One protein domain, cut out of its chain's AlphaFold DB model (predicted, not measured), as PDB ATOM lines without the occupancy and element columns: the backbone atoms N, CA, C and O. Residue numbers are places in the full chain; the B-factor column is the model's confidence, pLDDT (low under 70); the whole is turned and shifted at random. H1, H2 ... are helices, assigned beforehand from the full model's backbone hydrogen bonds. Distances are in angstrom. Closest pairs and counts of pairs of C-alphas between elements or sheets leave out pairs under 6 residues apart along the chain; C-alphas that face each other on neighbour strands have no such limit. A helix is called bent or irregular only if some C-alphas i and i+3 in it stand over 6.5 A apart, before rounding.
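What this domain is: This is residues 27 to 52, 60 to 66 and 74 to 88 of the 90 residues of a protein of Miscanthus lutarioriparius (UniProt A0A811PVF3). A long helix, H1, kinked toward its far end, makes most of the length of a flat, loose arrangement; a shorter helix, H3, runs the same way beside it, nearest to it early in H1, and the tiny helix H2 lies beyond H3, on the side away from H1. The three are thinly joined, and two stretches of the chain between them are not printed. The printed part has 48 residues with three named helices, in the order H1, H2, H3 along the chain, and no named strand; the class is all helix, with 39 of the 48 residues in helices. The whole is loose, with a radius of gyration of the C-alphas of 12.5 A, and the C-alphas span 35 by 30 by 9 A.

Where its parts are: H1 is the longest helix, residues 27 to 49, 33.7 A from first to last C-alpha; C-alpha 27 is at (144.394, 199.167, 106.015) and C-alpha 49 at (165.760, 214.817, 126.879). H1 has a kink of 33 degrees near residue 43, and it is irregular, with C-alphas 45 and 48 7.3 A apart. H3 is residues 76 to 87, 15.3 A long, and ends with C-alpha 87 at (168.271, 207.524, 112.726). H3 is neither bent nor irregular, but only just: C-alphas 84 and 87 are 6.1 A apart. H2 is residues 61 to 64, 5.1 A long.

How they stand to each other: H1 touches no helix, but is near H3. The two are close but not clearly touching, with 2 pairs of C-alphas within 8 A; their closest C-alphas, those of Tyr 32 and Phe 76, are 6.8 A apart. Their lines stand at a shallow tilt of 22 degrees, and they run the same way, with centres 11.7 A apart. H2 and H3 only just touch, with 3 pairs of C-alphas within 8 A; the closest C-alphas are those of Glu 64 and Ser 86, 6.5 A apart. H3 touches H2 with residues 86 to 87 alone. H1 and H2 are apart. In H3 every O i to N i+4 pair is within hydrogen-bond range; in H1 17 of 19 are, and H2 is too short for such a pair.

The domain as a whole: The two C-alphas farthest apart, those of Asp 27 and Val 52, are 35.8 A from each other. Residues 53 to 59 are not printed, and C-alphas 52 and 60 stand 17.4 A apart across that cut, in the link from H1 to H2. Residues 67 to 73 are not printed either, with 13.2 A between C-alphas 66 and 74, in the link from H2 to H3. The mean pLDDT of the printed part of the model is 96.6, and no printed residue is under 70.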
ATOM      1  N   ASP A  27     143.940 199.704 104.729       96.62
ATOM      2  CA  ASP A  27     144.394 199.167 106.015       96.62
ATOM      3  C   ASP A  27     145.862 199.522 106.283       96.62
ATOM      4  O   ASP A  27     146.196 199.996 107.374       96.62
ATOM      5  N   ASP A  28     146.726 199.371 105.274       96.31
ATOM      6  CA  ASP A  28     148.143 199.746 105.362       96.31
ATOM      7  C   ASP A  28     148.303 201.256 105.545       96.31
ATOM      8  O   ASP A  28     149.005 201.698 106.455       96.31
ATOM      9  N   VAL A  29     147.586 202.060 104.752       98.12
ATOM     10  CA  VAL A  29     147.609 203.527 104.868       98.12
ATOM     11  C   VAL A  29     147.216 203.960 106.278       98.12
ATOM     12  O   VAL A  29     147.930 204.743 106.910       98.12
ATOM     13  N   ARG A  30     146.110 203.423 106.805       97.81
ATOM     14  CA  ARG A  30     145.651 203.723 108.164       97.81
ATOM     15  C   ARG A  30     146.702 203.319 109.198       97.81
ATOM     16  O   ARG A  30     147.065 204.129 110.049       97.81
ATOM     17  N   SER A  31     147.197 202.085 109.132       97.88
ATOM     18  CA  SER A  31     148.148 201.539 110.106       97.88
ATOM     19  C   SER A  31     149.477 202.298 110.114       97.88
ATOM     20  O   SER A  31     149.998 202.636 111.180       97.88
ATOM     21  N   TYR A  32     150.021 202.611 108.939       98.25
ATOM     22  CA  TYR A  32     151.348 203.218 108.821       98.25
ATOM     23  C   TYR A  32     151.310 204.673 109.278       98.25
ATOM     24  O   TYR A  32     152.185 205.107 110.029       98.25
ATOM     25  N   LEU A  33     150.260 205.408 108.899       98.38
ATOM     26  CA  LEU A  33     150.081 206.787 109.341       98.38
ATOM     27  C   LEU A  33     149.817 206.879 110.843       98.38
ATOM     28  O   LEU A  33     150.380 207.763 111.479       98.38
ATOM     29  N   HIS A  34     149.044 205.963 111.436       98.38
ATOM     30  CA  HIS A  34     148.886 205.941 112.894       98.38
ATOM     31  C   HIS A  34     150.228 205.747 113.607       98.38
ATOM     32  O   HIS A  34     150.567 206.547 114.472       98.38
ATOM     33  N   LYS A  35     151.051 204.785 113.171       98.06
ATOM     34  CA  LYS A  35     152.395 204.573 113.742       98.06
ATOM     35  C   LYS A  35     153.312 205.786 113.569       98.06
ATOM     36  O   LYS A  35     154.125 206.068 114.449       98.06
ATOM     37  N   ALA A  36     153.198 206.501 112.450       98.12
ATOM     38  CA  ALA A  36     153.946 207.733 112.221       98.12
ATOM     39  C   ALA A  36     153.477 208.870 113.145       98.12
ATOM     40  O   ALA A  36     154.306 209.572 113.717       98.12
ATOM     41  N   VAL A  37     152.163 209.029 113.335       98.50
ATOM     42  CA  VAL A  37     151.583 210.025 114.251       98.50
ATOM     43  C   VAL A  37     151.964 209.731 115.702       98.50
ATOM     44  O   VAL A  37     152.342 210.658 116.424       98.50
ATOM     45  N   ASP A  38     151.928 208.464 116.114       98.00
ATOM     46  CA  ASP A  38     152.368 208.035 117.444       98.00
ATOM     47  C   ASP A  38     153.849 208.373 117.650       98.00
ATOM     48  O   ASP A  38     154.215 209.016 118.633       98.00
ATOM     49  N   PHE A  39     154.694 208.055 116.662       98.12
ATOM     50  CA  PHE A  39     156.113 208.409 116.692       98.12
ATOM     51  C   PHE A  39     156.348 209.920 116.810       98.12
ATOM     52  O   PHE A  39     157.142 210.337 117.647       98.12
ATOM     53  N   ILE A  40     155.664 210.745 116.012       98.12
ATOM     54  CA  ILE A  40     155.805 212.209 116.069       98.12
ATOM     55  C   ILE A  40     155.387 212.734 117.447       98.12
ATOM     56  O   ILE A  40     156.063 213.584 118.026       98.12
ATOM     57  N   SER A  41     154.284 212.209 117.983       98.19
ATOM     58  CA  SER A  41     153.770 212.598 119.296       98.19
ATOM     59  C   SER A  41     154.762 212.268 120.408       98.19
ATOM     60  O   SER A  41     154.998 213.094 121.289       98.19
ATOM     61  N   ASP A  42     155.366 211.083 120.368       97.62
ATOM     62  CA  ASP A  42     156.347 210.653 121.364       97.62
ATOM     63  C   ASP A  42     157.698 211.351 121.190       97.62
ATOM     64  O   ASP A  42     158.358 211.676 122.181       97.62
ATOM     65  N   TYR A  43     158.083 211.667 119.952       97.75
ATOM     66  CA  TYR A  43     159.265 212.470 119.666       97.75
ATOM     67  C   TYR A  43     159.140 213.858 120.297       97.75
ATOM     68  O   TYR A  43     159.997 214.240 121.084       97.75
ATOM     69  N   TYR A  44     158.038 214.581 120.078       97.81
ATOM     70  CA  TYR A  44     157.860 215.907 120.688       97.81
ATOM     71  C   TYR A  44     157.802 215.886 122.221       97.81
ATOM     72  O   TYR A  44     158.194 216.864 122.849       97.81
ATOM     73  N   LYS A  45     157.350 214.786 122.833       97.31
ATOM     74  CA  LYS A  45     157.376 214.628 124.297       97.31
ATOM     75  C   LYS A  45     158.773 214.341 124.849       97.31
ATOM     76  O   LYS A  45     159.018 214.630 126.014       97.31
ATOM     77  N   SER A  46     159.647 213.711 124.063       95.56
ATOM     78  CA  SER A  46     160.940 213.194 124.538       95.56
ATOM     79  C   SER A  46     162.159 213.947 124.010       95.56
ATOM     80  O   SER A  46     163.230 213.826 124.599       95.56
ATOM     81  N   VAL A  47     162.007 214.746 122.950       95.69
ATOM     82  CA  VAL A  47     163.106 215.445 122.265       95.69
ATOM     83  C   VAL A  47     163.892 216.379 123.185       95.69
ATOM     84  O   VAL A  47     165.092 216.529 123.001       95.69
ATOM     85  N   GLU A  48     163.261 216.950 124.214       95.88
ATOM     86  CA  GLU A  48     163.945 217.786 125.214       95.88
ATOM     87  C   GLU A  48     165.002 217.005 126.016       95.88
ATOM     88  O   GLU A  48     165.999 217.576 126.456       95.88
ATOM     89  N   TYR A  49     164.819 215.692 126.177       94.94
ATOM     90  CA  TYR A  49     165.760 214.817 126.879       94.94
ATOM     91  C   TYR A  49     166.845 214.238 125.960       94.94
ATOM     92  O   TYR A  49     167.759 213.570 126.448       94.94
ATOM     93  N   LEU A  50     166.749 214.456 124.646       94.06
ATOM     94  CA  LEU A  50     167.754 214.025 123.680       94.06
ATOM     95  C   LEU A  50     168.840 215.103 123.532       94.06
ATOM     96  O   LEU A  50     168.548 216.299 123.607       94.06
ATOM     97  N   PRO A  51     170.109 214.716 123.314       95.50
ATOM     98  CA  PRO A  51     171.162 215.685 123.060       95.50
ATOM     99  C   PRO A  51     170.890 216.420 121.741       95.50
ATOM    100  O   PRO A  51     170.653 215.799 120.711       95.50
ATOM    101  N   VAL A  52     170.958 217.755 121.763       95.75
ATOM    102  CA  VAL A  52     170.737 218.592 120.566       95.75
ATOM    103  C   VAL A  52     171.785 218.318 119.482       95.75
ATOM    104  O   VAL A  52     171.485 218.395 118.294       95.75
ATOM    105  N   TYR A  60     178.655 206.618 110.505       95.94
ATOM    106  CA  TYR A  60     178.126 205.686 111.522       95.94
ATOM    107  C   TYR A  60     176.956 204.831 110.998       95.94
ATOM    108  O   TYR A  60     176.970 203.611 111.145       95.94
ATOM    109  N   LEU A  61     176.013 205.453 110.281       95.94
ATOM    110  CA  LEU A  61     174.789 204.802 109.814       95.94
ATOM    111  C   LEU A  61     175.052 203.638 108.843       95.94
ATOM    112  O   LEU A  61     174.263 202.697 108.777       95.94
ATOM    113  N   ARG A  62     176.188 203.651 108.126       94.00
ATOM    114  CA  ARG A  62     176.598 202.550 107.230       94.00
ATOM    115  C   ARG A  62     176.917 201.255 107.973       94.00
ATOM    116  O   ARG A  62     176.894 200.200 107.351       94.00
ATOM    117  N   ASN A  63     177.254 201.346 109.258       91.94
ATOM    118  CA  ASN A  63     177.535 200.184 110.096       91.94
ATOM    119  C   ASN A  63     176.266 199.636 110.762       91.94
ATOM    120  O   ASN A  63     176.278 198.499 111.225       91.94
ATOM    121  N   GLU A  64     175.192 200.428 110.816       93.44
ATOM    122  CA  GLU A  64     173.925 200.030 111.437       93.44
ATOM    123  C   GLU A  64     172.916 199.489 110.425       93.44
ATOM    124  O   GLU A  64     172.246 198.491 110.685       93.44
ATOM    125  N   LEU A  65     172.830 200.118 109.250       93.75
ATOM    126  CA  LEU A  65     171.938 199.689 108.180       93.75
ATOM    127  C   LEU A  65     172.660 198.779 107.188       93.75
ATOM    128  O   LEU A  65     173.871 198.863 106.977       93.75
ATOM    129  N   ARG A  66     171.893 197.907 106.530       90.25
ATOM    130  CA  ARG A  66     172.432 197.043 105.474       90.25
ATOM    131  C   ARG A  66     172.986 197.892 104.329       90.25
ATOM    132  O   ARG A  66     172.378 198.868 103.905       90.25
ATOM    133  N   ALA A  74     159.567 194.093 104.004       95.38
ATOM    134  CA  ALA A  74     159.555 193.934 105.447       95.38
ATOM    135  C   ALA A  74     158.327 194.663 106.019       95.38
ATOM    136  O   ALA A  74     157.862 195.631 105.411       95.38
ATOM    137  N   PRO A  75     157.797 194.232 107.176       96.69
ATOM    138  CA  PRO A  75     156.732 194.959 107.857       96.69
ATOM    139  C   PRO A  75     157.168 196.382 108.216       96.69
ATOM    140  O   PRO A  75     158.306 196.595 108.635       96.69
ATOM    141  N   PHE A  76     156.242 197.340 108.154       97.12
ATOM    142  CA  PHE A  76     156.515 198.743 108.487       97.12
ATOM    143  C   PHE A  76     157.055 198.944 109.917       97.12
ATOM    144  O   PHE A  76     157.806 199.880 110.180       97.12
ATOM    145  N   ASP A  77     156.744 198.034 110.846       96.88
ATOM    146  CA  ASP A  77     157.306 198.043 112.203       96.88
ATOM    147  C   ASP A  77     158.830 197.907 112.232       96.88
ATOM    148  O   ASP A  77     159.477 198.473 113.114       96.88
ATOM    149  N   VAL A  78     159.410 197.186 111.266       97.12
ATOM    150  CA  VAL A  78     160.865 197.060 111.125       97.12
ATOM    151  C   VAL A  78     161.454 198.414 110.744       97.12
ATOM    152  O   VAL A  78     162.353 198.887 111.434       97.12
ATOM    153  N   THR A  79     160.868 199.097 109.757       96.94
ATOM    154  CA  THR A  79     161.257 200.461 109.366       96.94
ATOM    155  C   THR A  79     161.161 201.433 110.542       96.94
ATOM    156  O   THR A  79     162.097 202.180 110.810       96.94
ATOM    157  N   MET A  80     160.060 201.401 111.301       97.88
ATOM    158  CA  MET A  80     159.882 202.275 112.469       97.88
ATOM    159  C   MET A  80     160.864 201.957 113.603       97.88
ATOM    160  O   MET A  80     161.249 202.848 114.364       97.88
ATOM    161  N   LYS A  81     161.275 200.693 113.744       97.38
ATOM    162  CA  LYS A  81     162.311 200.292 114.699       97.38
ATOM    163  C   LYS A  81     163.685 200.807 114.274       97.38
ATOM    164  O   LYS A  81     164.378 201.367 115.115       97.38
ATOM    165  N   GLU A  82     164.049 200.653 113.005       97.38
ATOM    166  CA  GLU A  82     165.311 201.168 112.449       97.38
ATOM    167  C   GLU A  82     165.373 202.700 112.529       97.38
ATOM    168  O   GLU A  82     166.390 203.251 112.939       97.38
ATOM    169  N   LEU A  83     164.259 203.392 112.266       97.62
ATOM    170  CA  LEU A  83     164.142 204.840 112.458       97.62
ATOM    171  C   LEU A  83     164.500 205.243 113.898       97.62
ATOM    172  O   LEU A  83     165.357 206.096 114.114       97.62
ATOM    173  N   ARG A  84     163.873 204.608 114.896       96.50
ATOM    174  CA  ARG A  84     164.106 204.935 116.312       96.50
ATOM    175  C   ARG A  84     165.501 204.552 116.805       96.50
ATOM    176  O   ARG A  84     166.042 205.253 117.648       96.50
ATOM    177  N   ALA A  85     166.044 203.433 116.331       96.44
ATOM    178  CA  ALA A  85     167.303 202.893 116.836       96.44
ATOM    179  C   ALA A  85     168.536 203.502 116.162       96.44
ATOM    180  O   ALA A  85     169.544 203.675 116.835       96.44
ATOM    181  N   SER A  86     168.450 203.823 114.869       96.69
ATOM    182  CA  SER A  86     169.619 204.176 114.054       96.69
ATOM    183  C   SER A  86     169.590 205.601 113.514       96.69
ATOM    184  O   SER A  86     170.641 206.203 113.307       96.69
ATOM    185  N   VAL A  87     168.400 206.164 113.277       96.62
ATOM    186  CA  VAL A  87     168.271 207.524 112.726       96.62
ATOM    187  C   VAL A  87     168.155 208.563 113.839       96.62
ATOM    188  O   VAL A  87     168.888 209.539 113.818       96.62
ATOM    189  N   VAL A  88     167.271 208.356 114.820       96.25
ATOM    190  CA  VAL A  88     167.035 209.330 115.909       96.25
ATOM    191  C   VAL A  88     168.283 209.648 116.754       96.25
ATOM    192  O   VAL A  88     168.419 210.801 117.148       96.25
TER     193      VAL A  88